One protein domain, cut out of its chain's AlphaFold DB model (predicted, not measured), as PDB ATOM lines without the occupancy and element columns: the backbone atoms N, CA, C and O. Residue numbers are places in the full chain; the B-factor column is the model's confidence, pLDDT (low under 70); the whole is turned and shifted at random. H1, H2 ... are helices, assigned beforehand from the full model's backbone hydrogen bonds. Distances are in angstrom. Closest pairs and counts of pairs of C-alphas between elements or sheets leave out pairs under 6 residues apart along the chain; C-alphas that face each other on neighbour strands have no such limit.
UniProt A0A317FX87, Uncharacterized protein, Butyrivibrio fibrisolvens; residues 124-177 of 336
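What this domain is: This is residues 124 to 177 of the 336 residues of an uncharacterized protein of Butyrivibrio fibrisolvens (UniProt A0A317FX87). Two helices, H4 and H3, form an L with a tight link at its corner; the five-residue helix H1 lies beside H4 near Arg 174, and H2 sits at the other end of the domain, joined to the rest through loops. The link between H1 and H2 passes through the middle of the model at Ile 131. The printed part has 54 residues with four named helices, in the order H1, H2, H3, H4, and no named strand; the class is all helix. The whole is compact, with a radius of gyration of the C-alphas of 10.0 A, and its rounded outline spans 25 by 21 by 18 A.

Where its parts are: The longest helix, H4, covers residues 167 to 177 and measures 15.2 A from first to last C-alpha; C-alpha 167 is at (-29.629, -32.492, 43.236) and C-alpha 177 at (-28.907, -17.872, 39.157). H3 covers residues 157 to 165, 12.8 A long. H1 covers residues 124 to 128 and is 6.5 A long, with C-alpha 124 at (-23.138, -19.424, 50.837). H2 covers residues 139 to 145 and is 10.1 A long, with C-alpha 139 at (-45.168, -20.439, 36.315).

How they stand to each other: H3 and H4 are close but not clearly touching; their closest C-alphas, those of Ile 163 and Glu 170, are 6.3 A apart. Their lines are about perpendicular, at 79 degrees. H1 and H4 only just touch, with 3 pairs of C-alphas within 8 A; the closest are those of Glu 126 and Arg 174, 5.9 A apart. H2 touches no helix: it is apart from H1, from H3 and from H4. H1 and H3 are apart too. In H1, H2 and H4 every backbone O i to N i+4 pair is within hydrogen-bond range, and in H3 4 of 5 are.

The domain as a whole: The two C-alphas farthest apart in the domain, those of Glu 124 in H1 and Ala 143 in H2, are 26.6 A apart. The first and last printed C-alphas, those of Glu 124 and Asn 177, are 13.1 A apart. The mean of the C-alphas is at (-34.604, -24.787, 45.317). The link from H2 to H3 is long, with 11 residues between them; the link from H1 to H2 is short, with 10 residues, and the link from H3 to H4 is tight, with 1 residue. The printed part has no cut. The mean pLDDT of the printed part is 94.8, and no printed residue is under 70.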
ATOM      1  N   GLU A 124     -21.940 -19.857  50.107       94.81
ATOM      2  CA  GLU A 124     -23.138 -19.424  50.837       94.81
ATOM      3  C   GLU A 124     -24.108 -18.690  49.903       94.81
ATOM      4  O   GLU A 124     -25.289 -19.028  49.846       94.81
ATOM      5  N   GLU A 125     -23.598 -17.754  49.095       96.38
ATOM      6  CA  GLU A 125     -24.427 -17.056  48.112       96.38
ATOM      7  C   GLU A 125     -24.933 -18.009  47.027       96.38
ATOM      8  O   GLU A 125     -26.093 -17.915  46.634       96.38
ATOM      9  N   GLU A 126     -24.096 -18.935  46.553       96.81
ATOM     10  CA  GLU A 126     -24.490 -19.934  45.559       96.81
ATOM     11  C   GLU A 126     -25.655 -20.796  46.067       96.81
ATOM     12  O   GLU A 126     -26.640 -20.980  45.351       96.81
ATOM     13  N   MET A 127     -25.590 -21.274  47.314       95.88
ATOM     14  CA  MET A 127     -26.667 -22.049  47.939       95.88
ATOM     15  C   MET A 127     -27.988 -21.271  47.974       95.88
ATOM     16  O   MET A 127     -29.040 -21.823  47.648       95.88
ATOM     17  N   GLU A 128     -27.948 -19.973  48.283       96.25
ATOM     18  CA  GLU A 128     -29.130 -19.100  48.268       96.25
ATOM     19  C   GLU A 128     -29.713 -18.852  46.867       96.25
ATOM     20  O   GLU A 128     -30.824 -18.330  46.743       96.25
ATOM     21  N   LYS A 129     -28.982 -19.199  45.800       97.62
ATOM     22  CA  LYS A 129     -29.425 -19.091  44.400       97.62
ATOM     23  C   LYS A 129     -30.009 -20.388  43.832       97.62
ATOM     24  O   LYS A 129     -30.389 -20.411  42.658       97.62
ATOM     25  N   GLY A 130     -30.114 -21.437  44.643       96.31
ATOM     26  CA  GLY A 130     -30.749 -22.702  44.280       96.31
ATOM     27  C   GLY A 130     -32.280 -22.646  44.242       96.31
ATOM     28  O   GLY A 130     -32.894 -21.638  43.890       96.31
ATOM     29  N   ILE A 131     -32.919 -23.751  44.617       96.31
ATOM     30  CA  ILE A 131     -34.368 -23.957  44.592       96.31
ATOM     31  C   ILE A 131     -35.120 -22.961  45.474       96.31
ATOM     32  O   ILE A 131     -36.210 -22.542  45.105       96.31
ATOM     33  N   ALA A 132     -34.534 -22.504  46.580       95.12
ATOM     34  CA  ALA A 132     -35.151 -21.510  47.459       95.12
ATOM     35  C   ALA A 132     -35.183 -20.089  46.844       95.12
ATOM     36  O   ALA A 132     -35.850 -19.188  47.358       95.12
ATOM     37  N   TYR A 133     -34.495 -19.855  45.717       96.50
ATOM     38  CA  TYR A 133     -34.452 -18.553  45.052       96.50
ATOM     39  C   TYR A 133     -35.700 -18.283  44.199       96.50
ATOM     40  O   TYR A 133     -35.662 -18.228  42.970       96.50
ATOM     41  N   THR A 134     -36.831 -18.035  44.854       96.25
ATOM     42  CA  THR A 134     -38.146 -17.858  44.203       96.25
ATOM     43  C   THR A 134     -38.245 -16.674  43.236       96.25
ATOM     44  O   THR A 134     -39.160 -16.609  42.420       96.25
ATOM     45  N   LYS A 135     -37.291 -15.733  43.260       96.25
ATOM     46  CA  LYS A 135     -37.261 -14.596  42.322       96.25
ATOM     47  C   LYS A 135     -37.030 -15.010  40.867       96.25
ATOM     48  O   LYS A 135     -37.349 -14.218  39.985       96.25
ATOM     49  N   SER A 136     -36.453 -16.186  40.616       95.50
ATOM     50  CA  SER A 136     -36.234 -16.714  39.262       95.50
ATOM     51  C   SER A 136     -37.304 -17.710  38.812       95.50
ATOM     52  O   SER A 136     -37.189 -18.252  37.716       95.50
ATOM     53  N   TYR A 137     -38.336 -17.955  39.627       96.00
ATOM     54  CA  TYR A 137     -39.360 -18.945  39.309       96.00
ATOM     55  C   TYR A 137     -40.218 -18.527  38.117       96.00
ATOM     56  O   TYR A 137     -40.731 -17.408  38.047       96.00
ATOM     57  N   THR A 138     -40.414 -19.484  37.220       94.19
ATOM     58  CA  THR A 138     -41.446 -19.475  36.185       94.19
ATOM     59  C   THR A 138     -42.789 -19.973  36.738       94.19
ATOM     60  O   THR A 138     -42.866 -20.469  37.863       94.19
ATOM     61  N   ASP A 139     -43.860 -19.873  35.945       94.94
ATOM     62  CA  ASP A 139     -45.168 -20.439  36.315       94.94
ATOM     63  C   ASP A 139     -45.100 -21.966  36.520       94.94
ATOM     64  O   ASP A 139     -45.755 -22.498  37.413       94.94
ATOM     65  N   ASP A 140     -44.274 -22.661  35.731       90.19
ATOM     66  CA  ASP A 140     -44.036 -24.104  35.866       90.19
ATOM     67  C   ASP A 140     -43.270 -24.430  37.158       90.19
ATOM     68  O   ASP A 140     -43.643 -25.346  37.888       90.19
ATOM     69  N   ASP A 141     -42.273 -23.616  37.524       94.06
ATOM     70  CA  ASP A 141     -41.583 -23.772  38.810       94.06
ATOM     71  C   ASP A 141     -42.544 -23.609  39.993       94.06
ATOM     72  O   ASP A 141     -42.485 -24.373  40.956       94.06
ATOM     73  N   TRP A 142     -43.458 -22.636  39.927       95.19
ATOM     74  CA  TRP A 142     -44.479 -22.464  40.960       95.19
ATOM     75  C   TRP A 142     -45.427 -23.657  41.044       95.19
ATOM     76  O   TRP A 142     -45.771 -24.065  42.152       95.19
ATOM     77  N   ALA A 143     -45.821 -24.225  39.904       91.31
ATOM     78  CA  ALA A 143     -46.670 -25.409  39.865       91.31
ATOM     79  C   ALA A 143     -45.979 -26.648  40.459       91.31
ATOM     80  O   ALA A 143     -46.639 -27.458  41.105       91.31
ATOM     81  N   ARG A 144     -44.662 -26.786  40.264       88.81
ATOM     82  CA  ARG A 144     -43.881 -27.955  40.701       88.81
ATOM     83  C   ARG A 144     -43.376 -27.860  42.137       88.81
ATOM     84  O   ARG A 144     -43.271 -28.880  42.818       88.81
ATOM     85  N   TYR A 145     -42.994 -26.662  42.574       93.38
ATOM     86  CA  TYR A 145     -42.197 -26.478  43.791       93.38
ATOM     87  C   TYR A 145     -42.849 -25.564  44.832       93.38
ATOM     88  O   TYR A 145     -42.409 -25.517  45.985       93.38
ATOM     89  N   GLY A 146     -43.889 -24.822  44.439       91.69
ATOM     90  CA  GLY A 146     -44.472 -23.745  45.235       91.69
ATOM     91  C   GLY A 146     -45.054 -24.181  46.578       91.69
ATOM     92  O   GLY A 146     -45.013 -23.410  47.536       91.69
ATOM     93  N   ASP A 147     -45.581 -25.401  46.661       88.94
ATOM     94  CA  ASP A 147     -46.238 -25.952  47.848       88.94
ATOM     95  C   ASP A 147     -45.409 -27.018  48.585       88.94
ATOM     96  O   ASP A 147     -45.883 -27.550  49.590       88.94
ATOM     97  N   ASN A 148     -44.183 -27.310  48.127       87.06
ATOM     98  CA  ASN A 148     -43.335 -28.350  48.716       87.06
ATOM     99  C   ASN A 148     -41.992 -27.844  49.278       87.06
ATOM    100  O   ASN A 148     -41.676 -28.174  50.415       87.06
ATOM    101  N   ILE A 149     -41.215 -27.053  48.530       93.94
ATOM    102  CA  ILE A 149     -39.825 -26.706  48.879       93.94
ATOM    103  C   ILE A 149     -39.512 -25.220  48.695       93.94
ATOM    104  O   ILE A 149     -38.572 -24.712  49.297       93.94
ATOM    105  N   ALA A 150     -40.297 -24.498  47.885       89.88
ATOM    106  CA  ALA A 150     -39.992 -23.124  47.476       89.88
ATOM    107  C   ALA A 150     -39.850 -22.124  48.636       89.88
ATOM    108  O   ALA A 150     -39.219 -21.081  48.469       89.88
ATOM    109  N   LEU A 151     -40.466 -22.413  49.785       90.56
ATOM    110  CA  LEU A 151     -40.486 -21.539  50.962       90.56
ATOM    111  C   LEU A 151     -39.695 -22.102  52.152       90.56
ATOM    112  O   LEU A 151     -39.763 -21.527  53.236       90.56
ATOM    113  N   GLU A 152     -38.980 -23.213  51.968       94.88
ATOM    114  CA  GLU A 152     -38.097 -23.766  52.996       94.88
ATOM    115  C   GLU A 152     -36.818 -22.931  53.135       94.88
ATOM    116  O   GLU A 152     -36.293 -22.388  52.159       94.88
ATOM    117  N   ASP A 153     -36.298 -22.849  54.361       94.81
ATOM    118  CA  ASP A 153     -35.035 -22.163  54.631       94.81
ATOM    119  C   ASP A 153     -33.852 -22.976  54.080       94.81
ATOM    120  O   ASP A 153     -33.749 -24.189  54.283       94.81
ATOM    121  N   VAL A 154     -32.906 -22.294  53.428       95.69
ATOM    122  CA  VAL A 154     -31.655 -22.917  52.974       95.69
ATOM    123  C   VAL A 154     -30.905 -23.486  54.180       95.69
ATOM    124  O   VAL A 154     -30.676 -22.799  55.174       95.69
ATOM    125  N   GLY A 155     -30.518 -24.760  54.090       94.81
ATOM    126  CA  GLY A 155     -29.851 -25.484  55.173       94.81
ATOM    127  C   GLY A 155     -30.789 -26.107  56.215       94.81
ATOM    128  O   GLY A 155     -30.294 -26.713  57.168       94.81
ATOM    129  N   SER A 156     -32.115 -26.007  56.056       96.31
ATOM    130  CA  SER A 156     -33.063 -26.768  56.879       96.31
ATOM    131  C   SER A 156     -32.970 -28.277  56.595       96.31
ATOM    132  O   SER A 156     -32.484 -28.703  55.546       96.31
ATOM    133  N   ASP A 157     -33.452 -29.113  57.520       96.62
ATOM    134  CA  ASP A 157     -33.490 -30.571  57.315       96.62
ATOM    135  C   ASP A 157     -34.378 -30.953  56.119       96.62
ATOM    136  O   ASP A 157     -34.012 -31.824  55.330       96.62
ATOM    137  N   ALA A 158     -35.516 -30.266  55.952       95.50
ATOM    138  CA  ALA A 158     -36.418 -30.472  54.821       95.50
ATOM    139  C   ALA A 158     -35.741 -30.104  53.492       95.50
ATOM    140  O   ALA A 158     -35.852 -30.844  52.513       95.50
ATOM    141  N   TRP A 159     -34.976 -29.010  53.479       96.38
ATOM    142  CA  TRP A 159     -34.183 -28.611  52.324       96.38
ATOM    143  C   TRP A 159     -33.103 -29.643  51.983       96.38
ATOM    144  O   TRP A 159     -33.026 -30.083  50.837       96.38
ATOM    145  N   HIS A 160     -32.334 -30.108  52.974       96.00
ATOM    146  CA  HIS A 160     -31.321 -31.149  52.776       96.00
ATOM    147  C   HIS A 160     -31.919 -32.459  52.243       96.00
ATOM    148  O   HIS A 160     -31.364 -33.061  51.322       96.00
ATOM    149  N   GLU A 161     -33.053 -32.901  52.793       95.94
ATOM    150  CA  GLU A 161     -33.722 -34.120  52.333       95.94
ATOM    151  C   GLU A 161     -34.210 -33.985  50.885       95.94
ATOM    152  O   GLU A 161     -34.114 -34.937  50.102       95.94
ATOM    153  N   TRP A 162     -34.716 -32.808  50.510       95.19
ATOM    154  CA  TRP A 162     -35.196 -32.561  49.159       95.19
ATOM    155  C   TRP A 162     -34.052 -32.518  48.144       95.19
ATOM    156  O   TRP A 162     -34.127 -33.218  47.131       95.19
ATOM    157  N   ILE A 163     -32.977 -31.763  48.411       95.25
ATOM    158  CA  ILE A 163     -31.847 -31.667  47.470       95.25
ATOM    159  C   ILE A 163     -31.127 -33.008  47.314       95.25
ATOM    160  O   ILE A 163     -30.673 -33.318  46.221       95.25
ATOM    161  N   ALA A 164     -31.090 -33.852  48.353       94.44
ATOM    162  CA  ALA A 164     -30.506 -35.191  48.255       94.44
ATOM    163  C   ALA A 164     -31.227 -36.076  47.221       94.44
ATOM    164  O   ALA A 164     -30.629 -36.995  46.667       94.44
ATOM    165  N   LYS A 165     -32.508 -35.796  46.949       91.19
ATOM    166  CA  LYS A 165     -33.329 -36.501  45.952       91.19
ATOM    167  C   LYS A 165     -33.418 -35.761  44.611       91.19
ATOM    168  O   LYS A 165     -33.802 -36.376  43.625       91.19
ATOM    169  N   ASN A 166     -33.085 -34.469  44.576       92.75
ATOM    170  CA  ASN A 166     -33.312 -33.569  43.437       92.75
ATOM    171  C   ASN A 166     -32.079 -32.704  43.118       92.75
ATOM    172  O   ASN A 166     -32.207 -31.547  42.709       92.75
ATOM    173  N   TRP A 167     -30.878 -33.250  43.331       94.56
ATOM    174  CA  TRP A 167     -29.629 -32.492  43.236       94.56
ATOM    175  C   TRP A 167     -29.436 -31.841  41.866       94.56
ATOM    176  O   TRP A 167     -29.047 -30.683  41.796       94.56
ATOM    177  N   ASP A 168     -29.798 -32.530  40.783       93.12
ATOM    178  CA  ASP A 168     -29.665 -31.990  39.428       93.12
ATOM    179  C   ASP A 168     -30.501 -30.719  39.205       93.12
ATOM    180  O   ASP A 168     -30.046 -29.780  38.547       93.12
ATOM    181  N   VAL A 169     -31.705 -30.658  39.787       93.69
ATOM    182  CA  VAL A 169     -32.590 -29.483  39.711       93.69
ATOM    183  C   VAL A 169     -32.018 -28.332  40.532       93.69
ATOM    184  O   VAL A 169     -31.971 -27.194  40.060       93.69
ATOM    185  N   GLU A 170     -31.577 -28.632  41.754       96.56
ATOM    186  CA  GLU A 170     -30.941 -27.667  42.649       96.56
ATOM    187  C   GLU A 170     -29.697 -27.056  42.000       96.56
ATOM    188  O   GLU A 170     -29.590 -25.834  41.872       96.56
ATOM    189  N   LEU A 171     -28.788 -27.910  41.531       96.81
ATOM    190  CA  LEU A 171     -27.531 -27.519  40.915       96.81
ATOM    191  C   LEU A 171     -27.769 -26.679  39.662       96.81
ATOM    192  O   LEU A 171     -27.207 -25.592  39.548       96.81
ATOM    193  N   TYR A 172     -28.668 -27.101  38.766       97.19
ATOM    194  CA  TYR A 172     -29.009 -26.313  37.580       97.19
ATOM    195  C   TYR A 172     -29.505 -24.904  37.943       97.19
ATOM    196  O   TYR A 172     -29.073 -23.916  37.339       97.19
ATOM    197  N   LYS A 173     -30.375 -24.778  38.957       97.19
ATOM    198  CA  LYS A 173     -30.855 -23.468  39.426       97.19
ATOM    199  C   LYS A 173     -29.714 -22.617  39.975       97.19
ATOM    200  O   LYS A 173     -29.630 -21.446  39.600       97.19
ATOM    201  N   ARG A 174     -28.806 -23.192  40.771       97.81
ATOM    202  CA  ARG A 174     -27.596 -22.490  41.231       97.81
ATOM    203  C   ARG A 174     -26.762 -21.999  40.057       97.81
ATOM    204  O   ARG A 174     -26.446 -20.814  40.003       97.81
ATOM    205  N   ARG A 175     -26.493 -22.847  39.060       97.94
ATOM    206  CA  ARG A 175     -25.702 -22.439  37.891       97.94
ATOM    207  C   ARG A 175     -26.339 -21.283  37.125       97.94
ATOM    208  O   ARG A 175     -25.665 -20.312  36.786       97.94
ATOM    209  N   MET A 176     -27.651 -21.336  36.908       98.12
ATOM    210  CA  MET A 176     -28.369 -20.276  36.196       98.12
ATOM    211  C   MET A 176     -28.454 -18.964  36.989       98.12
ATOM    212  O   MET A 176     -28.352 -17.887  36.399       98.12
ATOM    213  N   ASN A 177     -28.636 -19.036  38.308       98.25
ATOM    214  CA  ASN A 177     -28.907 -17.872  39.157       98.25
ATOM    215  C   ASN A 177     -27.658 -17.294  39.848       98.25
ATOM    216  O   ASN A 177     -27.719 -16.167  40.343       98.25
TER     217      ASN A 177